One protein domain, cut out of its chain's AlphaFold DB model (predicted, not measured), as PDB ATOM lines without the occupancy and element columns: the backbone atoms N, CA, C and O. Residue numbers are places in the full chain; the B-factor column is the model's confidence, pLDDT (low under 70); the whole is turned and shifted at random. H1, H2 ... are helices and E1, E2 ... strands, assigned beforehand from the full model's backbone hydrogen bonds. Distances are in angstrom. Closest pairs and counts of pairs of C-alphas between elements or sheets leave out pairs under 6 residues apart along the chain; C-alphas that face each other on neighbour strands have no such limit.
ATOM      1  N   GLY A  15      34.311 -26.409 -20.362       96.25
ATOM      2  CA  GLY A  15      33.124 -25.844 -19.732       96.25
ATOM      3  C   GLY A  15      32.233 -25.116 -20.729       96.25
ATOM      4  O   GLY A  15      32.726 -24.496 -21.670       96.25
ATOM      5  N   TRP A  16      30.922 -25.154 -20.500       96.62
ATOM      6  CA  TRP A  16      29.959 -24.363 -21.261       96.62
ATOM      7  C   TRP A  16      28.895 -23.734 -20.356       96.62
ATOM      8  O   TRP A  16      28.269 -24.427 -19.556       96.62
ATOM      9  N   LEU A  17      28.663 -22.426 -20.513       96.62
ATOM     10  CA  LEU A  17      27.601 -21.683 -19.828       96.62
ATOM     11  C   LEU A  17      26.348 -21.612 -20.713       96.62
ATOM     12  O   LEU A  17      26.388 -21.117 -21.839       96.62
ATOM     13  N   PHE A  18      25.221 -22.085 -20.190       96.75
ATOM     14  CA  PHE A  18      23.916 -22.008 -20.838       96.75
ATOM     15  C   PHE A  18      23.212 -20.688 -20.508       96.75
ATOM     16  O   PHE A  18      23.419 -20.088 -19.452       96.75
ATOM     17  N   ALA A  19      22.323 -20.253 -21.403       95.56
ATOM     18  CA  ALA A  19      21.587 -18.995 -21.259       95.56
ATOM     19  C   ALA A  19      20.657 -18.951 -20.031       95.56
ATOM     20  O   ALA A  19      20.307 -17.870 -19.567       95.56
ATOM     21  N   ASP A  20      20.261 -20.107 -19.496       96.81
ATOM     22  CA  ASP A  20      19.431 -20.219 -18.295       96.81
ATOM     23  C   ASP A  20      20.249 -20.390 -17.000       96.81
ATOM     24  O   ASP A  20      19.694 -20.741 -15.960       96.81
ATOM     25  N   GLY A  21      21.560 -20.135 -17.054       97.88
ATOM     26  CA  GLY A  21      22.453 -20.111 -15.894       97.88
ATOM     27  C   GLY A  21      23.043 -21.465 -15.500       97.88
ATOM     28  O   GLY A  21      23.814 -21.529 -14.548       97.88
ATOM     29  N   TRP A  22      22.712 -22.541 -16.217       98.56
ATOM     30  CA  TRP A  22      23.368 -23.835 -16.032       98.56
ATOM     31  C   TRP A  22      24.795 -23.815 -16.579       98.56
ATOM     32  O   TRP A  22      25.054 -23.217 -17.623       98.56
ATOM     33  N   VAL A  23      25.706 -24.532 -15.924       98.56
ATOM     34  CA  VAL A  23      27.061 -24.769 -16.443       98.56
ATOM     35  C   VAL A  23      27.268 -26.262 -16.615       98.56
ATOM     36  O   VAL A  23      27.001 -27.025 -15.691       98.56
ATOM     37  N   ALA A  24      27.755 -26.674 -17.781       98.50
ATOM     38  CA  ALA A  24      28.229 -28.032 -18.003       98.50
ATOM     39  C   ALA A  24      29.756 -28.064 -17.951       98.50
ATOM     40  O   ALA A  24      30.401 -27.202 -18.547       98.50
ATOM     41  N   LEU A  25      30.315 -29.068 -17.283       98.44
ATOM     42  CA  LEU A  25      31.737 -29.390 -17.276       98.44
ATOM     43  C   LEU A  25      31.934 -30.796 -17.842       98.44
ATOM     44  O   LEU A  25      31.546 -31.783 -17.220       98.44
ATOM     45  N   ALA A  26      32.541 -30.890 -19.020       98.38
ATOM     46  CA  ALA A  26      32.909 -32.158 -19.626       98.38
ATOM     47  C   ALA A  26      34.324 -32.550 -19.193       98.38
ATOM     48  O   ALA A  26      35.265 -31.766 -19.319       98.38
ATOM     49  N   HIS A  27      34.472 -33.781 -18.722       98.19
ATOM     50  CA  HIS A  27      35.737 -34.376 -18.312       98.19
ATOM     51  C   HIS A  27      36.151 -35.440 -19.330       98.19
ATOM     52  O   HIS A  27      35.313 -36.275 -19.676       98.19
ATOM     53  N   PRO A  28      37.408 -35.445 -19.809       97.06
ATOM     54  CA  PRO A  28      37.885 -36.495 -20.705       97.06
ATOM     55  C   PRO A  28      38.271 -37.780 -19.955       97.06
ATOM     56  O   PRO A  28      38.174 -38.855 -20.540       97.06
ATOM     57  N   ASP A  29      38.651 -37.686 -18.672       96.25
ATOM     58  CA  ASP A  29      39.060 -38.827 -17.841       96.25
ATOM     59  C   ASP A  29      38.557 -38.718 -16.373       96.25
ATOM     60  O   ASP A  29      38.951 -37.796 -15.649       96.25
ATOM     61  N   PRO A  30      37.667 -39.626 -15.913       97.06
ATOM     62  CA  PRO A  30      36.870 -40.517 -16.756       97.06
ATOM     63  C   PRO A  30      35.923 -39.688 -17.632       97.06
ATOM     64  O   PRO A  30      35.491 -38.606 -17.225       97.06
ATOM     65  N   TYR A  31      35.564 -40.208 -18.808       98.38
ATOM     66  CA  TYR A  31      34.666 -39.511 -19.727       98.38
ATOM     67  C   TYR A  31      33.293 -39.273 -19.088       98.38
ATOM     68  O   TYR A  31      32.522 -40.217 -18.947       98.38
ATOM     69  N   ARG A  32      32.973 -38.047 -18.664       98.56
ATOM     70  CA  ARG A  32      31.679 -37.715 -18.035       98.56
ATOM     71  C   ARG A  32      31.331 -36.237 -18.158       98.56
ATOM     72  O   ARG A  32      32.185 -35.427 -18.512       98.56
ATOM     73  N   VAL A  33      30.098 -35.883 -17.797       98.75
ATOM     74  CA  VAL A  33      29.655 -34.486 -17.687       98.75
ATOM     75  C   VAL A  33      29.096 -34.221 -16.299       98.75
ATOM     76  O   VAL A  33      28.124 -34.851 -15.891       98.75
ATOM     77  N   ASP A  34      29.690 -33.254 -15.612       98.75
ATOM     78  CA  ASP A  34      29.172 -32.708 -14.366       98.75
ATOM     79  C   ASP A  34      28.415 -31.405 -14.673       98.75
ATOM     80  O   ASP A  34      28.781 -30.648 -15.574       98.75
ATOM     81  N   TRP A  35      27.347 -31.128 -13.932       98.75
ATOM     82  CA  TRP A  35      26.525 -29.934 -14.106       98.75
ATOM     83  C   TRP A  35      26.491 -29.101 -12.832       98.75
ATOM     84  O   TRP A  35      26.357 -29.637 -11.733       98.75
ATOM     85  N   LEU A  36      26.556 -27.783 -12.990       98.75
ATOM     86  CA  LEU A  36      26.274 -26.812 -11.942       98.75
ATOM     87  C   LEU A  36      24.906 -26.183 -12.219       98.75
ATOM     88  O   LEU A  36      24.682 -25.613 -13.294       98.75
ATOM     89  N   THR A  37      23.990 -26.292 -11.260       98.69
ATOM     90  CA  THR A  37      22.672 -25.658 -11.356       98.69
ATOM     91  C   THR A  37      22.789 -24.134 -11.194       98.69
ATOM     92  O   THR A  37      23.756 -23.652 -10.600       98.69
ATOM     93  N   PRO A  38      21.784 -23.345 -11.620       98.50
ATOM     94  CA  PRO A  38      21.755 -21.901 -11.377       98.50
ATOM     95  C   PRO A  38      21.774 -21.522  -9.886       98.50
ATOM     96  O   PRO A  38      22.119 -20.397  -9.540       98.50
ATOM     97  N   ALA A  39      21.406 -22.456  -9.002       98.31
ATOM     98  CA  ALA A  39      21.479 -22.290  -7.552       98.31
ATOM     99  C   ALA A  39      22.873 -22.615  -6.974       98.31
ATOM    100  O   ALA A  39      23.091 -22.448  -5.776       98.31
ATOM    101  N   GLY A  40      23.819 -23.067  -7.805       98.06
ATOM    102  CA  GLY A  40      25.170 -23.448  -7.395       98.06
ATOM    103  C   GLY A  40      25.299 -24.890  -6.895       98.06
ATOM    104  O   GLY A  40      26.298 -25.226  -6.262       98.06
ATOM    105  N   GLU A  41      24.313 -25.749  -7.157       98.69
ATOM    106  CA  GLU A  41      24.355 -27.160  -6.759       98.69
ATOM    107  C   GLU A  41      25.056 -28.009  -7.822       98.69
ATOM    108  O   GLU A  41      24.870 -27.797  -9.019       98.69
ATOM    109  N   TRP A  42      25.841 -28.999  -7.395       98.56
ATOM    110  CA  TRP A  42      26.528 -29.918  -8.302       98.56
ATOM    111  C   TRP A  42      25.708 -31.182  -8.562       98.56
ATOM    112  O   TRP A  42      25.304 -31.869  -7.625       98.56
ATOM    113  N   ILE A  43      25.574 -31.545  -9.835       98.62
ATOM    114  CA  ILE A  43      25.083 -32.843 -10.301       98.62
ATOM    115  C   ILE A  43      26.254 -33.542 -10.989       98.62
ATOM    116  O   ILE A  43      26.700 -33.113 -12.049       98.62
ATOM    117  N   ARG A  44      26.782 -34.602 -10.372       98.62
ATOM    118  CA  ARG A  44      27.894 -35.372 -10.946       98.62
ATOM    119  C   ARG A  44      27.365 -36.452 -11.875       98.62
ATOM    120  O   ARG A  44      26.577 -37.288 -11.433       98.62
ATOM    121  N   GLY A  45      27.815 -36.441 -13.124       98.38
ATOM    122  CA  GLY A  45      27.445 -37.459 -14.100       98.38
ATOM    123  C   GLY A  45      28.140 -38.790 -13.826       98.38
ATOM    124  O   GLY A  45      29.227 -38.848 -13.242       98.38
ATOM    125  N   ALA A  46      27.527 -39.880 -14.279       98.19
ATOM    126  CA  ALA A  46      28.218 -41.161 -14.363       98.19
ATOM    127  C   ALA A  46      29.216 -41.148 -15.541       98.19
ATOM    128  O   ALA A  46      29.014 -40.399 -16.501       98.19
ATOM    129  N   PRO A  47      30.277 -41.976 -15.506       98.44
ATOM    130  CA  PRO A  47      31.095 -42.224 -16.686       98.44
ATOM    131  C   PRO A  47      30.232 -42.658 -17.878       98.44
ATOM    132  O   PRO A  47      29.432 -43.588 -17.778       98.44
ATOM    133  N   LEU A  48      30.396 -41.957 -18.992       98.44
ATOM    134  CA  LEU A  48      29.745 -42.229 -20.261       98.44
ATOM    135  C   LEU A  48      30.491 -43.351 -20.999       98.44
ATOM    136  O   LEU A  48      31.712 -43.478 -20.858       98.44
ATOM    137  N   PRO A  49      29.788 -44.160 -21.808       97.19
ATOM    138  CA  PRO A  49      30.424 -45.228 -22.561       97.19
ATOM    139  C   PRO A  49      31.416 -44.656 -23.581       97.19
ATOM    140  O   PRO A  49      31.103 -43.747 -24.350       97.19
ATOM    141  N   VAL A  50      32.618 -45.219 -23.599       95.31
ATOM    142  CA  VAL A  50      33.648 -44.961 -24.605       95.31
ATOM    143  C   VAL A  50      34.338 -46.279 -24.917       95.31
ATOM    144  O   VAL A  50      34.624 -47.055 -24.008       95.31
ATOM    145  N   ILE A  51      34.574 -46.533 -26.201       94.94
ATOM    146  CA  ILE A  51      35.456 -47.612 -26.640       94.94
ATOM    147  C   ILE A  51      36.876 -47.042 -26.561       94.94
ATOM    148  O   ILE A  51      37.137 -46.044 -27.235       94.94
ATOM    149  N   PRO A  52      37.760 -47.575 -25.699       95.31
ATOM    150  CA  PRO A  52      39.150 -47.139 -25.659       95.31
ATOM    151  C   PRO A  52      39.837 -47.471 -26.985       95.31
ATOM    152  O   PRO A  52      39.689 -48.583 -27.492       95.31
ATOM    153  N   THR A  53      40.583 -46.511 -27.522       97.06
ATOM    154  CA  THR A  53      41.345 -46.654 -28.766       97.06
ATOM    155  C   THR A  53      42.782 -46.252 -28.478       97.06
ATOM    156  O   THR A  53      43.029 -45.111 -28.084       97.06
ATOM    157  N   ASP A  54      43.725 -47.172 -28.668       98.00
ATOM    158  CA  ASP A  54      45.154 -46.885 -28.524       98.00
ATOM    159  C   ASP A  54      45.599 -45.836 -29.556       98.00
ATOM    160  O   ASP A  54      45.207 -45.886 -30.723       98.00
ATOM    161  N   VAL A  55      46.467 -44.904 -29.156       97.88
ATOM    162  CA  VAL A  55      47.052 -43.932 -30.097       97.88
ATOM    163  C   VAL A  55      48.148 -44.604 -30.927       97.88
ATOM    164  O   VAL A  55      49.320 -44.632 -30.546       97.88
ATOM    165  N   SER A  56      47.761 -45.144 -32.080       98.00
ATOM    166  CA  SER A  56      48.681 -45.682 -33.086       98.00
ATOM    167  C   SER A  56      49.343 -44.567 -33.910       98.00
ATOM    168  O   SER A  56      48.947 -43.403 -33.847       98.00
ATOM    169  N   LEU A  57      50.335 -44.917 -34.737       97.62
ATOM    170  CA  LEU A  57      50.908 -43.982 -35.715       97.62
ATOM    171  C   LEU A  57      49.841 -43.445 -36.688       97.62
ATOM    172  O   LEU A  57      49.870 -42.273 -37.050       97.62
ATOM    173  N   GLU A  58      48.881 -44.282 -37.083       97.62
ATOM    174  CA  GLU A  58      47.796 -43.895 -37.990       97.62
ATOM    175  C   GLU A  58      46.855 -42.877 -37.328       97.62
ATOM    176  O   GLU A  58      46.504 -41.877 -37.952       97.62
ATOM    177  N   GLU A  59      46.539 -43.060 -36.040       97.56
ATOM    178  CA  GLU A  59      45.772 -42.082 -35.253       97.56
ATOM    179  C   GLU A  59      46.520 -40.752 -35.105       97.56
ATOM    180  O   GLU A  59      45.929 -39.677 -35.231       97.56
ATOM    181  N   GLN A  60      47.838 -40.801 -34.887       97.12
ATOM    182  CA  GLN A  60      48.669 -39.596 -34.831       97.12
ATOM    183  C   GLN A  60      48.635 -38.852 -36.169       97.12
ATOM    184  O   GLN A  60      48.405 -37.641 -36.187       97.12
ATOM    185  N   CYS A  61      48.789 -39.562 -37.291       96.50
ATOM    186  CA  CYS A  61      48.692 -38.974 -38.625       96.50
ATOM    187  C   CYS A  61      47.312 -38.367 -38.902       96.50
ATOM    188  O   CYS A  61      47.238 -37.252 -39.420       96.50
ATOM    189  N   LEU A  62      46.229 -39.058 -38.532       94.06
ATOM    190  CA  LEU A  62      44.863 -38.548 -38.665       94.06
ATOM    191  C   LEU A  62      44.660 -37.265 -37.847       94.06
ATOM    192  O   LEU A  62      44.074 -36.292 -38.325       94.06
ATOM    193  N   ALA A  63      45.162 -37.233 -36.614       93.56
ATOM    194  CA  ALA A  63      45.040 -36.066 -35.752       93.56
ATOM    195  C   ALA A  63      45.856 -34.867 -36.278       93.56
ATOM    196  O   ALA A  63      45.400 -33.723 -36.193       93.56
ATOM    197  N   ILE A  64      47.038 -35.114 -36.859       93.50
ATOM    198  CA  ILE A  64      47.865 -34.083 -37.506       93.50
ATOM    199  C   ILE A  64      47.159 -33.525 -38.742       93.50
ATOM    200  O   ILE A  64      46.995 -32.306 -38.825       93.50
ATOM    201  N   SER A  65      46.693 -34.381 -39.656       91.25
ATOM    202  CA  SER A  65      46.053 -33.942 -40.903       91.25
ATOM    203  C   SER A  65      44.777 -33.139 -40.646       91.25
ATOM    204  O   SER A  65      44.507 -32.158 -41.331       91.25
ATOM    205  N   ARG A  66      44.019 -33.460 -39.594       87.88
ATOM    206  CA  ARG A  66      42.830 -32.676 -39.221       87.88
ATOM    207  C   ARG A  66      43.162 -31.302 -38.652       87.88
ATOM    208  O   ARG A  66      42.394 -30.362 -38.843       87.88
ATOM    209  N   ARG A  67      44.289 -31.168 -37.954       87.19
ATOM    210  CA  ARG A  67      44.750 -29.877 -37.423       87.19
ATOM    211  C   ARG A  67      45.437 -29.024 -38.491       87.19
ATOM    212  O   ARG A  67      45.358 -27.797 -38.433       87.19
ATOM    213  N   ALA A  68      46.135 -29.663 -39.424       88.50
ATOM    214  CA  ALA A  68      46.879 -29.031 -40.501       88.50
ATOM    215  C   ALA A  68      46.801 -29.911 -41.767       88.50
ATOM    216  O   ALA A  68      47.665 -30.766 -41.956       88.50
ATOM    217  N   PRO A  69      45.787 -29.705 -42.632       86.44
ATOM    218  CA  PRO A  69      45.537 -30.554 -43.806       86.44
ATOM    219  C   PRO A  69      46.718 -30.685 -44.772       86.44
ATOM    220  O   PRO A  69      46.897 -31.740 -45.370       86.44
ATOM    221  N   ASP A  70      47.544 -29.642 -44.874       89.25
ATOM    222  CA  ASP A  70      48.718 -29.605 -45.754       89.25
ATOM    223  C   ASP A  70      50.021 -30.058 -45.063       89.25
ATOM    224  O   ASP A  70      51.101 -29.951 -45.647       89.25
ATOM    225  N   ALA A  71      49.965 -30.493 -43.799       89.81
ATOM    226  CA  ALA A  71      51.151 -30.921 -43.066       89.81
ATOM    227  C   ALA A  71      51.483 -32.392 -43.332       89.81
ATOM    228  O   ALA A  71      50.616 -33.264 -43.274       89.81
ATOM    229  N   ASP A  72      52.773 -32.674 -43.520       95.06
ATOM    230  CA  ASP A  72      53.284 -34.043 -43.495       95.06
ATOM    231  C   ASP A  72      52.983 -34.705 -42.143       95.06
ATOM    232  O   ASP A  72      53.086 -34.068 -41.085       95.06
ATOM    233  N   CYS A  73      52.672 -36.004 -42.165       96.62
ATOM    234  CA  CYS A  73      52.592 -36.772 -40.930       96.62
ATOM    235  C   CYS A  73      53.994 -36.935 -40.323       96.62
ATOM    236  O   CYS A  73      54.782 -37.774 -40.757       96.62
ATOM    237  N   ASP A  74      54.280 -36.127 -39.304       96.75
ATOM    238  CA  ASP A  74      55.523 -36.153 -38.532       96.75
ATOM    239  C   ASP A  74      55.195 -36.053 -37.029       96.75
ATOM    240  O   ASP A  74      55.177 -34.951 -36.461       96.75
ATOM    241  N   PRO A  75      54.849 -37.179 -36.374       95.62
ATOM    242  CA  PRO A  75      54.432 -37.171 -34.975       95.62
ATOM    243  C   PRO A  75      55.523 -36.767 -33.993       95.62
ATOM    244  O   PRO A  75      55.193 -36.250 -32.927       95.62
ATOM    245  N   ASP A  76      56.796 -36.925 -34.366       96.00
ATOM    246  CA  ASP A  76      57.948 -36.538 -33.546       96.00
ATOM    247  C   ASP A  76      58.010 -35.014 -33.321       96.00
ATOM    248  O   ASP A  76      58.648 -34.542 -32.375       96.00
ATOM    249  N   ARG A  77      57.302 -34.216 -34.140       94.12
ATOM    250  CA  ARG A  77      57.125 -32.768 -33.915       94.12
ATOM    251  C   ARG A  77      56.261 -32.442 -32.702       94.12
ATOM    252  O   ARG A  77      56.314 -31.311 -32.214       94.12
ATOM    253  N   TYR A  78      55.444 -33.387 -32.251       93.44
ATOM    254  CA  TYR A  78      54.481 -33.190 -31.182       93.44
ATOM    255  C   TYR A  78      54.907 -33.994 -29.946       93.44
ATOM    256  O   TYR A  78      54.955 -35.221 -29.998       93.44
ATOM    257  N   PRO A  79      55.210 -33.332 -28.819       93.12
ATOM    258  CA  PRO A  79      55.466 -34.024 -27.566       93.12
ATOM    259  C   PRO A  79      54.160 -34.560 -26.957       93.12
ATOM    260  O   PRO A  79      53.064 -34.108 -27.297       93.12
ATOM    261  N   ASP A  80      54.306 -35.479 -26.001       94.31
ATOM    262  CA  ASP A  80      53.261 -35.872 -25.045       94.31
ATOM    263  C   ASP A  80      51.965 -36.426 -25.667       94.31
ATOM    264  O   ASP A  80      50.854 -36.079 -25.258       94.31
ATOM    265  N   TRP A  81      52.088 -37.316 -26.653       95.94
ATOM    266  CA  TRP A  81      50.942 -38.087 -27.141       95.94
ATOM    267  C   TRP A  81      50.314 -38.916 -26.007       95.94
ATOM    268  O   TRP A  81      51.042 -39.613 -25.289       95.94
ATOM    269  N   PRO A  82      48.980 -38.881 -25.831       96.75
ATOM    270  CA  PRO A  82      48.322 -39.748 -24.866       96.75
ATOM    271  C   PRO A  82      48.420 -41.211 -25.314       96.75
ATOM    272  O   PRO A  82      48.609 -41.502 -26.492       96.75
ATOM    273  N   SER A  83      48.262 -42.150 -24.380       97.25
ATOM    274  CA  SER A  83      48.217 -43.579 -24.719       97.25
ATOM    275  C   SER A  83      46.896 -43.994 -25.372       97.25
ATOM    276  O   SER A  83      46.859 -45.005 -26.065       97.25
ATOM    277  N   GLN A  84      45.825 -43.226 -25.152       97.94
ATOM    278  CA  GLN A  84      44.487 -43.446 -25.704       97.94
ATOM    279  C   GLN A  84      43.992 -42.194 -26.425       97.94
ATOM    280  O   GLN A  84      44.261 -41.077 -25.976       97.94
ATOM    281  N   VAL A  85      43.227 -42.373 -27.499       97.38
ATOM    282  CA  VAL A  85      42.505 -41.277 -28.145       97.38
ATOM    283  C   VAL A  85      41.501 -40.715 -27.130       97.38
ATOM    284  O   VAL A  85      40.623 -41.448 -26.662       97.38
ATOM    285  N   PRO A  86      41.607 -39.432 -26.737       97.38
ATOM    286  CA  PRO A  86      40.697 -38.871 -25.754       97.38
ATOM    287  C   PRO A  86      39.278 -38.802 -26.330       97.38
ATOM    288  O   PRO A  86      39.114 -38.560 -27.528       97.38
ATOM    289  N   PRO A  87      38.226 -38.913 -25.502       97.25
ATOM    290  CA  PRO A  87      36.845 -38.854 -25.971       97.25
ATOM    291  C   PRO A  87      36.519 -37.607 -26.797       97.25
ATOM    292  O   PRO A  87      35.804 -37.676 -27.792       97.25
ATOM    293  N   PHE A  88      37.079 -36.478 -26.385       96.00
ATOM    294  CA  PHE A  88      37.075 -35.212 -27.096       96.00
ATOM    295  C   PHE A  88      38.433 -34.547 -26.873       96.00
ATOM    296  O   PHE A  88      39.045 -34.720 -25.818       96.00
ATOM    297  N   ALA A  89      38.901 -33.784 -27.850       92.62
ATOM    298  CA  ALA A  89      40.112 -32.981 -27.759       92.62
ATOM    299  C   ALA A  89      39.763 -31.507 -27.978       92.62
ATOM    300  O   ALA A  89      38.636 -31.159 -28.349       92.62
ATOM    301  N   MET A  90      40.729 -30.620 -27.749       83.88
ATOM    302  CA  MET A  90      40.592 -29.246 -28.219       83.88
ATOM    303  C   MET A  90      40.429 -29.239 -29.741       83.88
ATOM    304  O   MET A  90      41.271 -29.746 -30.482       83.88
ATOM    305  N   VAL A  91      39.342 -28.638 -30.215       74.31
ATOM    306  CA  VAL A  91      39.044 -28.530 -31.642       74.31
ATOM    307  C   VAL A  91      39.803 -27.323 -32.177       74.31
ATOM    308  O   VAL A  91      39.283 -26.220 -32.241       74.31
ATOM    309  N   LEU A  92      41.063 -27.520 -32.552       66.12
ATOM    310  CA  LEU A  92      41.887 -26.469 -33.163       66.12
ATOM    311  C   LEU A  92      41.672 -26.335 -34.675       66.12
ATOM    312  O   LEU A  92      42.542 -25.818 -35.376       66.12
ATOM    313  N   ASP A  93      40.530 -26.810 -35.170       61.97
ATOM    314  CA  ASP A  93      40.104 -26.591 -36.547       61.97
ATOM    315  C   ASP A  93      40.149 -25.082 -36.845       61.97
ATOM    316  O   ASP A  93      39.577 -24.270 -36.117       61.97
ATOM    317  N   GLN A  94      40.869 -24.707 -37.905       52.53
ATOM    318  CA  GLN A  94      40.975 -23.323 -38.374       52.53
ATOM    319  C   GLN A  94      39.673 -22.818 -39.021       52.53
ATOM    320  O   GLN A  94      39.598 -21.673 -39.475       52.53
ATOM    321  N   GLY A  95      38.639 -23.657 -39.076       55.28
ATOM    322  CA  GLY A  95      37.308 -23.303 -39.522       55.28
ATOM    323  C   GLY A  95      36.690 -22.183 -38.686       55.28
ATOM    324  O   GLY A  95      36.628 -22.225 -37.459       55.28
ATOM    325  N   TRP A  96      36.126 -21.197 -39.381       54.66
ATOM    326  CA  TRP A  96      35.432 -20.019 -38.838       54.66
ATOM    327  C   TRP A  96      34.237 -20.318 -37.902       54.66
ATOM    328  O   TRP A  96      33.610 -19.396 -37.387       54.66
ATOM    329  N   ILE A  97      33.872 -21.590 -37.723       57.38
ATOM    330  CA  ILE A  97      32.558 -22.026 -37.236       57.38
ATOM    331  C   ILE A  97      32.590 -22.479 -35.762       57.38
ATOM    332  O   ILE A  97      31.541 -22.562 -35.127       57.38
ATOM    333  N   SER A  98      33.765 -22.708 -35.164       58.34
ATOM    334  CA  SER A  98      33.895 -23.072 -33.740       58.34
ATOM    335  C   SER A  98      34.674 -22.011 -32.956       58.34
ATOM    336  O   SER A  98      35.865 -22.183 -32.690       58.34
ATOM    337  N   PRO A  99      34.036 -20.886 -32.576       53.09
ATOM    338  CA  PRO A  99      34.693 -19.875 -31.759       53.09
ATOM    339  C   PRO A  99      35.136 -20.489 -30.421       53.09
ATOM    340  O   PRO A  99      34.310 -20.918 -29.620       53.09
ATOM    341  N   GLY A 100      36.450 -20.527 -30.188       62.88
ATOM    342  CA  GLY A 100      37.042 -20.918 -28.903       62.88
ATOM    343  C   GLY A 100      37.570 -22.351 -28.800       62.88
ATOM    344  O   GLY A 100      37.970 -22.747 -27.713       62.88
ATOM    345  N   GLY A 101      37.591 -23.123 -29.890       77.88
ATOM    346  CA  GLY A 101      38.253 -24.436 -29.936       77.88
ATOM    347  C   GLY A 101      37.695 -25.500 -28.983       77.88
ATOM    348  O   GLY A 101      38.380 -26.449 -28.602       77.88
ATOM    349  N   THR A 102      36.437 -25.332 -28.590       89.44
ATOM    350  CA  THR A 102      35.702 -26.247 -27.720       89.44
ATOM    351  C   THR A 102      35.025 -27.358 -28.522       89.44
ATOM    352  O   THR A 102      34.537 -27.145 -29.630       89.44
ATOM    353  N   ALA A 103      34.979 -28.556 -27.947       93.50
ATOM    354  CA  ALA A 103      34.197 -29.685 -28.436       93.50
ATOM    355  C   ALA A 103      32.727 -29.612 -27.984       93.50
ATOM    356  O   ALA A 103      31.912 -30.438 -28.396       93.50
ATOM    357  N   LEU A 104      32.390 -28.651 -27.119       95.00
ATOM    358  CA  LEU A 104      31.074 -28.519 -26.511       95.00
ATOM    359  C   LEU A 104      30.170 -27.601 -27.324       95.00
ATOM    360  O   LEU A 104      30.557 -26.496 -27.696       95.00
ATOM    361  N   GLN A 105      28.928 -28.029 -27.526       93.88
ATOM    362  CA  GLN A 105      27.906 -27.214 -28.163       93.88
ATOM    363  C   GLN A 105      26.589 -27.301 -27.384       93.88
ATOM    364  O   GLN A 105      26.104 -28.400 -27.108       93.88
ATOM    365  N   PRO A 106      25.975 -26.163 -27.021       94.88
ATOM    366  CA  PRO A 106      24.701 -26.166 -26.330       94.88
ATOM    367  C   PRO A 106      23.601 -26.564 -27.315       94.88
ATOM    368  O   PRO A 106      23.446 -25.970 -28.384       94.88
ATOM    369  N   GLY A 107      22.828 -27.573 -26.940       93.25
ATOM    370  CA  GLY A 107      21.617 -27.985 -27.626       93.25
ATOM    371  C   GLY A 107      20.359 -27.371 -27.001       93.25
ATOM    372  O   GLY A 107      20.388 -26.793 -25.908       93.25
ATOM    373  N   PRO A 108      19.207 -27.504 -27.675       93.56
ATOM    374  CA  PRO A 108      17.918 -27.115 -27.119       93.56
ATOM    375  C   PRO A 108      17.544 -28.005 -25.924       93.56
ATOM    376  O   PRO A 108      18.070 -29.102 -25.744       93.56
ATOM    377  N   HIS A 109      16.601 -27.531 -25.106       91.81
ATOM    378  CA  HIS A 109      16.097 -28.243 -23.921       91.81
ATOM    379  C   HIS A 109      17.171 -28.597 -22.877       91.81
ATOM    380  O   HIS A 109      17.006 -29.539 -22.108       91.81
ATOM    381  N   GLY A 110      18.261 -27.824 -22.833       95.06
ATOM    382  CA  GLY A 110      19.333 -28.020 -21.859       95.06
ATOM    383  C   GLY A 110      20.220 -29.229 -22.144       95.06
ATOM    384  O   GLY A 110      20.895 -29.695 -21.232       95.06
ATOM    385  N   LEU A 111      20.204 -29.738 -23.377       96.88
ATOM    386  CA  LEU A 111      21.105 -30.794 -23.823       96.88
ATOM    387  C   LEU A 111      22.489 -30.216 -24.132       96.88
ATOM    388  O   LEU A 111      22.609 -29.097 -24.627       96.88
ATOM    389  N   LEU A 112      23.528 -30.997 -23.873       97.69
ATOM    390  CA  LEU A 112      24.895 -30.722 -24.293       97.69
ATOM    391  C   LEU A 112      25.265 -31.679 -25.421       97.69
ATOM    392  O   LEU A 112      25.069 -32.884 -25.293       97.69
ATOM    393  N   LEU A 113      25.821 -31.153 -26.502       97.19
ATOM    394  CA  LEU A 113      26.468 -31.954 -27.527       97.19
ATOM    395  C   LEU A 113      27.977 -31.914 -27.314       97.19
ATOM    396  O   LEU A 113      28.543 -30.847 -27.079       97.19
ATOM    397  N   ILE A 114      28.617 -33.073 -27.428       96.94
ATOM    398  CA  ILE A 114      30.066 -33.230 -27.314       96.94
ATOM    399  C   ILE A 114      30.576 -33.816 -28.621       96.94
ATOM    400  O   ILE A 114      30.319 -34.984 -28.914       96.94
ATOM    401  N   ARG A 115      31.304 -33.017 -29.403       95.38
ATOM    402  CA  ARG A 115      31.993 -33.497 -30.602       95.38
ATOM    403  C   ARG A 115      33.087 -34.475 -30.184       95.38
ATOM    404  O   ARG A 115      34.002 -34.114 -29.446       95.38
ATOM    405  N   ARG A 116      32.990 -35.710 -30.656       96.06
ATOM    406  CA  ARG A 116      33.962 -36.764 -30.376       96.06
ATOM    407  C   ARG A 116      35.241 -36.554 -31.163       96.06
ATOM    408  O   ARG A 116      35.186 -36.091 -32.301       96.06
ATOM    409  N   THR A 117      36.369 -36.928 -30.564       95.12
ATOM    410  CA  THR A 117      37.625 -37.090 -31.299       95.12
ATOM    411  C   THR A 117      37.446 -38.237 -32.287       95.12
ATOM    412  O   THR A 117      37.094 -39.338 -31.855       95.12
ATOM    413  N   PRO A 118      37.625 -38.003 -33.591       93.75
ATOM    414  CA  PRO A 118      37.433 -39.064 -34.572       93.75
ATOM    415  C   PRO A 118      38.637 -39.999 -34.601       93.75
ATOM    416  O   PRO A 118      39.731 -39.605 -34.201       93.75
ATOM    417  N   THR A 119      38.403 -41.223 -35.060       95.69
ATOM    418  CA  THR A 119      39.402 -42.300 -35.106       95.69
ATOM    419  C   THR A 119      39.496 -42.851 -36.522       95.69
ATOM    420  O   THR A 119      38.622 -42.594 -37.352       95.69
ATOM    421  N   THR A 120      40.534 -43.626 -36.804       95.12
ATOM    422  CA  THR A 120      40.700 -44.328 -38.084       95.12
ATOM    423  C   THR A 120      39.588 -45.351 -38.339       95.12
ATOM    424  O   THR A 120      39.187 -45.540 -39.486       95.12
ATOM    425  N   GLU A 121      39.029 -45.958 -37.285       92.88
ATOM    426  CA  GLU A 121      37.912 -46.911 -37.381       92.88
ATOM    427  C   GLU A 121      36.544 -46.236 -37.595       92.88
ATOM    428  O   GLU A 121      35.621 -46.867 -38.109       92.88
ATOM    429  N   GLY A 122      36.413 -44.961 -37.215       89.50
ATOM    430  CA  GLY A 122      35.184 -44.168 -37.311       89.50
ATOM    431  C   GLY A 122      35.491 -42.729 -37.734       89.50
ATOM    432  O   GLY A 122      35.575 -41.847 -36.867       89.50
ATOM    433  N   PRO A 123      35.713 -42.476 -39.040       84.88
ATOM    434  CA  PRO A 123      36.097 -41.157 -39.545       84.88
ATOM    435  C   PRO A 123      34.946 -40.139 -39.513       84.88
ATOM    436  O   PRO A 123      35.186 -38.928 -39.625       84.88
ATOM    437  N   GLU A 124      33.701 -40.600 -39.352       91.81
ATOM    438  CA  GLU A 124      32.517 -39.756 -39.244       91.81
ATOM    439  C   GLU A 124      32.601 -38.760 -38.075       91.81
ATOM    440  O   GLU A 124      33.186 -39.018 -37.019       91.81
ATOM    441  N   THR A 125      31.984 -37.584 -38.234       91.88
ATOM    442  CA  THR A 125      31.880 -36.656 -37.105       91.88
ATOM    443  C   THR A 125      30.735 -37.113 -36.208       91.88
ATOM    444  O   THR A 125      29.558 -36.947 -36.532       91.88
ATOM    445  N   ARG A 126      31.078 -37.650 -35.040       95.00
ATOM    446  CA  ARG A 126      30.113 -38.050 -34.015       95.00
ATOM    447  C   ARG A 126      29.936 -36.970 -32.949       95.00
ATOM    448  O   ARG A 126      30.912 -36.400 -32.462       95.00
ATOM    449  N   TYR A 127      28.695 -36.748 -32.529       96.44
ATOM    450  CA  TYR A 127      28.352 -35.949 -31.355       96.44
ATOM    451  C   TYR A 127      27.604 -36.803 -30.340       96.44
ATOM    452  O   TYR A 127      26.525 -37.305 -30.645       96.44
ATOM    453  N   ASP A 128      28.134 -36.928 -29.129       97.38
ATOM    454  CA  ASP A 128      27.391 -37.515 -28.013       97.38
ATOM    455  C   ASP A 128      26.433 -36.456 -27.435       97.38
ATOM    456  O   ASP A 128      26.808 -35.294 -27.275       97.38
ATOM    457  N   VAL A 129      25.187 -36.842 -27.142       97.31
ATOM    458  CA  VAL A 129      24.136 -35.946 -26.631       97.31
ATOM    459  C   VAL A 129      23.865 -36.266 -25.169       97.31
ATOM    460  O   VAL A 129      23.359 -37.341 -24.854       97.31
ATOM    461  N   VAL A 130      24.169 -35.335 -24.273       98.19
ATOM    462  CA  VAL A 130      24.118 -35.529 -22.820       98.19
ATOM    463  C   VAL A 130      23.063 -34.616 -22.199       98.19
ATOM    464  O   VAL A 130      22.967 -33.440 -22.551       98.19
ATOM    465  N   ASP A 131      22.248 -35.143 -21.287       97.88
ATOM    466  CA  ASP A 131      21.259 -34.350 -20.547       97.88
ATOM    467  C   ASP A 131      21.811 -33.762 -19.235       97.88
ATOM    468  O   ASP A 131      22.935 -34.049 -18.822       97.88
ATOM    469  N   ARG A 132      20.994 -32.954 -18.544       98.19
ATOM    470  CA  ARG A 132      21.342 -32.298 -17.267       98.19
ATOM    471  C   ARG A 132      21.549 -33.235 -16.082       98.19
ATOM    472  O   ARG A 132      22.010 -32.790 -15.036       98.19
ATOM    473  N   SER A 133      21.199 -34.512 -16.220       98.12
ATOM    474  CA  SER A 133      21.554 -35.526 -15.225       98.12
ATOM    475  C   SER A 133      22.972 -36.068 -15.434       98.12
ATOM    476  O   SER A 133      23.462 -36.822 -14.601       98.12
ATOM    477  N   GLY A 134      23.631 -35.686 -16.535       98.12
ATOM    478  CA  GLY A 134      24.910 -36.250 -16.958       98.12
ATOM    479  C   GLY A 134      24.757 -37.580 -17.700       98.12
ATOM    480  O   GLY A 134      25.737 -38.311 -17.819       98.12
ATOM    481  N   SER A 135      23.555 -37.912 -18.188       98.06
ATOM    482  CA  SER A 135      23.277 -39.174 -18.887       98.06
ATOM    483  C   SER A 135      23.349 -39.015 -20.406       98.06
ATOM    484  O   SER A 135      22.839 -38.037 -20.960       98.06
ATOM    485  N   LEU A 136      23.923 -40.006 -21.096       97.38
ATOM    486  CA  LEU A 136      23.907 -40.084 -22.560       97.38
ATOM    487  C   LEU A 136      22.482 -40.373 -23.055       97.38
ATOM    488  O   LEU A 136      21.891 -41.398 -22.724       97.38
ATOM    489  N   ARG A 137      21.933 -39.471 -23.868       96.44
ATOM    490  CA  ARG A 137      20.633 -39.618 -24.543       96.44
ATOM    491  C   ARG A 137      20.745 -40.329 -25.884       96.44
ATOM    492  O   ARG A 137      19.754 -40.885 -26.346       96.44
ATOM    493  N   GLY A 138      21.924 -40.279 -26.494       95.06
ATOM    494  CA  GLY A 138      22.242 -40.910 -27.766       95.06
ATOM    495  C   GLY A 138      23.392 -40.193 -28.464       95.06
ATOM    496  O   GLY A 138      24.099 -39.398 -27.844       95.06
ATOM    497  N   ALA A 139      23.563 -40.466 -29.754       95.56
ATOM    498  CA  ALA A 139      24.587 -39.842 -30.580       95.56
ATOM    499  C   ALA A 139      24.011 -39.353 -31.913       95.56
ATOM    500  O   ALA A 139      23.032 -39.895 -32.426       95.56
ATOM    501  N   ILE A 140      24.632 -38.320 -32.473       94.81
ATOM    502  CA  ILE A 140      24.388 -37.834 -33.831       94.81
ATOM    503  C   ILE A 140      25.616 -38.192 -34.652       94.81
ATOM    504  O   ILE A 140      26.729 -37.811 -34.286       94.81
ATOM    505  N   LEU A 141      25.407 -38.896 -35.758       94.12
ATOM    506  CA  LEU A 141      26.450 -39.167 -36.738       94.12
ATOM    507  C   LEU A 141      26.275 -38.212 -37.910       94.12
ATOM    508  O   LEU A 141      25.190 -38.096 -38.482       94.12
ATOM    509  N   MET A 142      27.352 -37.525 -38.250       91.31
ATOM    510  CA  MET A 142      27.453 -36.675 -39.423       91.31
ATOM    511  C   MET A 142      28.486 -37.291 -40.360       91.31
ATOM    512  O   MET A 142      29.471 -37.847 -39.873       91.31
ATOM    513  N   PRO A 143      28.328 -37.159 -41.685       90.81
ATOM    514  CA  PRO A 143      29.397 -37.528 -42.602       90.81
ATOM    515  C   PRO A 143      30.716 -36.835 -42.228       90.81
ATOM    516  O   PRO A 143      30.715 -35.807 -41.540       90.81
ATOM    517  N   GLU A 144      31.840 -37.382 -42.690       86.75
ATOM    518  CA  GLU A 144      33.155 -36.789 -42.444       86.75
ATOM    519  C   GLU A 144      33.179 -35.295 -42.825       86.75
ATOM    520  O   GLU A 144      32.597 -34.868 -43.824       86.75
ATOM    521  N   GLY A 145      33.781 -34.477 -41.956       82.94
ATOM    522  CA  GLY A 145      33.829 -33.019 -42.108       82.94
ATOM    523  C   GLY A 145      32.520 -32.282 -41.784       82.94
ATOM    524  O   GLY A 145      32.513 -31.055 -41.702       82.94
ATOM    525  N   GLY A 146      31.414 -32.994 -41.545       90.00
ATOM    526  CA  GLY A 146      30.149 -32.397 -41.126       90.00
ATOM    527  C   GLY A 146      30.252 -31.764 -39.737       90.00
ATOM    528  O   GLY A 146      30.765 -32.385 -38.807       90.00
ATOM    529  N   THR A 147      29.752 -30.538 -39.591       91.81
ATOM    530  CA  THR A 147      29.774 -29.768 -38.338       91.81
ATOM    531  C   THR A 147      28.394 -29.203 -38.034       91.81
ATOM    532  O   THR A 147      27.778 -28.568 -38.887       91.81
ATOM    533  N   ILE A 148      27.900 -29.391 -36.810       93.44
ATOM    534  CA  ILE A 148      26.648 -28.771 -36.359       93.44
ATOM    535  C   ILE A 148      26.902 -27.289 -36.072       93.44
ATOM    536  O   ILE A 148      27.771 -26.941 -35.280       93.44
ATOM    537  N   VAL A 149      26.121 -26.397 -36.681       92.88
ATOM    538  CA  VAL A 149      26.313 -24.938 -36.555       92.88
ATOM    539  C   VAL A 149      25.219 -24.250 -35.752       92.88
ATOM    540  O   VAL A 149      25.385 -23.111 -35.325       92.88
ATOM    541  N   GLY A 150      24.101 -24.931 -35.508       92.94
ATOM    542  CA  GLY A 150      23.048 -24.381 -34.671       92.94
ATOM    543  C   GLY A 150      21.773 -25.202 -34.658       92.94
ATOM    544  O   GLY A 150      21.633 -26.220 -35.337       92.94
ATOM    545  N   PHE A 151      20.815 -24.704 -33.883       94.81
ATOM    546  CA  PHE A 151      19.522 -25.337 -33.672       94.81
ATOM    547  C   PHE A 151      18.393 -24.340 -33.914       94.81
ATOM    548  O   PHE A 151      18.449 -23.188 -33.488       94.81
ATOM    549  N   GLY A 152      17.350 -24.810 -34.586       93.19
ATOM    550  CA  GLY A 152      16.021 -24.217 -34.567       93.19
ATOM    551  C   GLY A 152      15.114 -24.964 -33.587       93.19
ATOM    552  O   GLY A 152      15.533 -25.907 -32.921       93.19
ATOM    553  N   ARG A 153      13.833 -24.580 -33.534       90.88
ATOM    554  CA  ARG A 153      12.853 -25.201 -32.624       90.88
ATOM    555  C   ARG A 153      12.691 -26.713 -32.838       90.88
ATOM    556  O   ARG A 153      12.531 -27.453 -31.881       90.88
ATOM    557  N   GLU A 154      12.724 -27.142 -34.095       93.56
ATOM    558  CA  GLU A 154      12.477 -28.528 -34.536       93.56
ATOM    559  C   GLU A 154      13.533 -28.962 -35.556       93.56
ATOM    560  O   GLU A 154      13.292 -29.787 -36.442       93.56
ATOM    561  N   SER A 155      14.694 -28.304 -35.557       95.25
ATOM    562  CA  SER A 155      15.712 -28.572 -36.565       95.25
ATOM    563  C   SER A 155      17.121 -28.382 -36.049       95.25
ATOM    564  O   SER A 155      17.378 -27.511 -35.226       95.25
ATOM    565  N   LEU A 156      18.023 -29.176 -36.597       95.50
ATOM    566  CA  LEU A 156      19.460 -29.052 -36.457       95.50
ATOM    567  C   LEU A 156      20.009 -28.558 -37.795       95.50
ATOM    568  O   LEU A 156      19.611 -29.046 -38.855       95.50
ATOM    569  N   TYR A 157      20.893 -27.570 -37.742       95.75
ATOM    570  CA  TYR A 157      21.577 -27.034 -38.909       95.75
ATOM    571  C   TYR A 157      23.020 -27.504 -38.890       95.75
ATOM    572  O   TYR A 157      23.715 -27.337 -37.884       95.75
ATOM    573  N   ALA A 158      23.461 -28.080 -39.997       94.31
ATOM    574  CA  ALA A 158      24.822 -28.547 -40.153       94.31
ATOM    575  C   ALA A 158      25.440 -27.972 -41.418       94.31
ATOM    576  O   ALA A 158      24.754 -27.718 -42.404       94.31
ATOM    577  N   VAL A 159      26.745 -27.758 -41.368       93.50
ATOM    578  CA  VAL A 159      27.551 -27.402 -42.524       93.50
ATOM    579  C   VAL A 159      28.420 -28.596 -42.869       93.50
ATOM    580  O   VAL A 159      29.027 -29.202 -41.988       93.50
ATOM    581  N   GLN A 160      28.477 -28.924 -44.151       92.00
ATOM    582  CA  GLN A 160      29.394 -29.911 -44.691       92.00
ATOM    583  C   GLN A 160      30.266 -29.255 -45.754       92.00
ATOM    584  O   GLN A 160      29.773 -28.463 -46.557       92.00
ATOM    585  N   LYS A 161      31.553 -29.589 -45.729       87.69
ATOM    586  CA  LYS A 161      32.524 -29.203 -46.744       87.69
ATOM    587  C   LYS A 161      32.648 -30.342 -47.757       87.69
ATOM    588  O   LYS A 161      32.769 -31.492 -47.338       87.69
ATOM    589  N   ASP A 162      32.561 -30.039 -49.045       87.38
ATOM    590  CA  ASP A 162      32.772 -31.022 -50.113       87.38
ATOM    591  C   ASP A 162      34.223 -31.021 -50.633       87.38
ATOM    592  O   ASP A 162      35.085 -30.305 -50.119       87.38
ATOM    593  N   GLU A 163      34.497 -31.837 -51.654       88.50
ATOM    594  CA  GLU A 163      35.819 -31.970 -52.289       88.50
ATOM    595  C   GLU A 163      36.322 -30.674 -52.950       88.50
ATOM    596  O   GLU A 163      37.512 -30.549 -53.228       88.50
ATOM    597  N   MET A 164      35.435 -29.709 -53.218       89.75
ATOM    598  CA  MET A 164      35.766 -28.408 -53.813       89.75
ATOM    599  C   MET A 164      35.848 -27.297 -52.762       89.75
ATOM    600  O   MET A 164      35.782 -26.113 -53.099       89.75
ATOM    601  N   ASP A 165      35.946 -27.669 -51.487       84.75
ATOM    602  CA  ASP A 165      35.909 -26.767 -50.344       84.75
ATOM    603  C   ASP A 165      34.616 -25.934 -50.221       84.75
ATOM    604  O   ASP A 165      34.577 -24.958 -49.462       84.75
ATOM    605  N   LEU A 166      33.534 -26.309 -50.915       90.69
ATOM    606  CA  LEU A 166      32.263 -25.602 -50.819       90.69
ATOM    607  C   LEU A 166      31.519 -26.014 -49.551       90.69
ATOM    608  O   LEU A 166      31.386 -27.193 -49.224       90.69
ATOM    609  N   LEU A 167      30.992 -25.013 -48.845       91.50
ATOM    610  CA  LEU A 167      30.187 -25.209 -47.645       91.50
ATOM    611  C   LEU A 167      28.706 -25.306 -48.014       91.50
ATOM    612  O   LEU A 167      28.101 -24.335 -48.471       91.50
ATOM    613  N   THR A 168      28.104 -26.462 -47.750       94.25
ATOM    614  CA  THR A 168      26.663 -26.682 -47.891       94.25
ATOM    615  C   THR A 168      25.999 -26.662 -46.521       94.25
ATOM    616  O   THR A 168      26.361 -27.441 -45.642       94.25
ATOM    617  N   LEU A 169      25.007 -25.784 -46.344       95.81
ATOM    618  CA  LEU A 169      24.150 -25.756 -45.160       95.81
ATOM    619  C   LEU A 169      22.969 -26.713 -45.353       95.81
ATOM    620  O   LEU A 169      22.123 -26.497 -46.222       95.81
ATOM    621  N   SER A 170      22.874 -27.733 -44.508       95.62
ATOM    622  CA  SER A 170      21.755 -28.668 -44.461       95.62
ATOM    623  C   SER A 170      20.901 -28.450 -43.213       95.62
ATOM    624  O   SER A 170      21.356 -27.984 -42.164       95.62
ATOM    625  N   ARG A 171      19.618 -28.794 -43.334       96.12
ATOM    626  CA  ARG A 171      18.646 -28.781 -42.239       96.12
ATOM    627  C   ARG A 171      18.166 -30.206 -41.997       96.12
ATOM    628  O   ARG A 171      17.631 -30.834 -42.906       96.12
ATOM    629  N   HIS A 172      18.291 -30.669 -40.763       93.25
ATOM    630  CA  HIS A 172      17.844 -31.986 -40.317       93.25
ATOM    631  C   HIS A 172      16.731 -31.843 -39.264       93.25
ATOM    632  O   HIS A 172      16.721 -30.848 -38.533       93.25
ATOM    633  N   PRO A 173      15.782 -32.791 -39.167       93.12
ATOM    634  CA  PRO A 173      14.788 -32.805 -38.093       93.12
ATOM    635  C   PRO A 173      15.429 -32.892 -36.700       93.12
ATOM    636  O   PRO A 173      16.448 -33.559 -36.523       93.12
ATOM    637  N   TRP A 174      14.814 -32.244 -35.709       90.25
ATOM    638  CA  TRP A 174      15.203 -32.331 -34.299       90.25
ATOM    639  C   TRP A 174      13.966 -32.479 -33.387       90.25
ATOM    640  O   TRP A 174      12.980 -31.778 -33.630       90.25
TER     641      TRP A 174
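Overview. This is residues 15 to 174 of the 181 residues of an uncharacterized protein of Gemmatimonadetes bacterium (UniProt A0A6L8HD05). Three small antiparallel sheets follow one another through the body, the sheet E4 E5 E6 E7 in the middle, the sheet E1 E2 E3 partly face to face with it as a loose sandwich, and the sheet E8 E9 E10 beyond it with E8 nearest. The single helix H1 sits away from the sheets at one end of the longest axis, with residues 68 to 83 looped round it. The 160 printed residues hold ten named strands and one named helix, in the order E1 E2 E3 H1 E4 E5 E6 E7 E8 E9 E10; the class is mostly strand, though under half of the residues are in named elements. The whole is compact, with a radius of gyration of the C-alphas of 16.3 A and spans of 49 by 35 by 24 A.

Along the chain. E1, residues 15 to 17, begins at C-alpha 15 (33.124, -25.844, -19.732). E2 is residues 23 to 28 and E3 residues 31 to 36, 17.1 A long. H1, residues 57 to 67, is 15.5 A long and begins at C-alpha 57 (50.908, -43.982, -35.715). E4 is residues 104 to 106, E5 residues 112 to 115, E6 residues 125 to 130 and E7 residues 136 to 142, 17.6 A long. E8 is residues 147 to 152, E9 residues 155 to 161, 19.7 A long, and E10 residues 167 to 173, 19.6 A long, ending at C-alpha 173 (14.788, -32.805, -38.093).

Arrangement. Each sheet is a meander, each strand the antiparallel neighbour of the one before. In the first, N 16 and O 24 are 2.9 A apart between E1 and E2, and N 25 and O 34 are 2.8 A apart between E2 and E3. Residues 35 to 36 of E3 also pair, antiparallel, with residues 42 to 43. The sheet E4 E5 E6 E7 is only just strongly twisted, its C-alphas up to 4.1 A off the best plane; N 113 and O 105 are 2.8 A apart, N 114 and O 128 2.9 A, and N 127 and O 140 2.8 A. These two sheets make the sandwich, two sheets face to face, with strands at 50 degrees; the closest C-alphas of E1 and E4 are those of Trp 16 and Leu 104, 6.8 A apart. E4 and E8 are near each other, with 5 pairs of C-alphas within 10 A. In the last sheet, N 149 and O 157 are 2.8 A apart, and N 170 and O 158 2.8 A. H1 is not on any of the three sheets; every O i to N i+4 pair in it is within hydrogen-bond range.

Size, cuts and confidence. The C-alphas of Ala 39 and Asp 72, the two farthest apart, are 49.4 A from each other. The printed part has no cut. The long links are E3 to H1, 20 residues, and H1 to E4, 36 residues. Mean pLDDT of the printed part is 92.5; residues 92 to 100 are under 70.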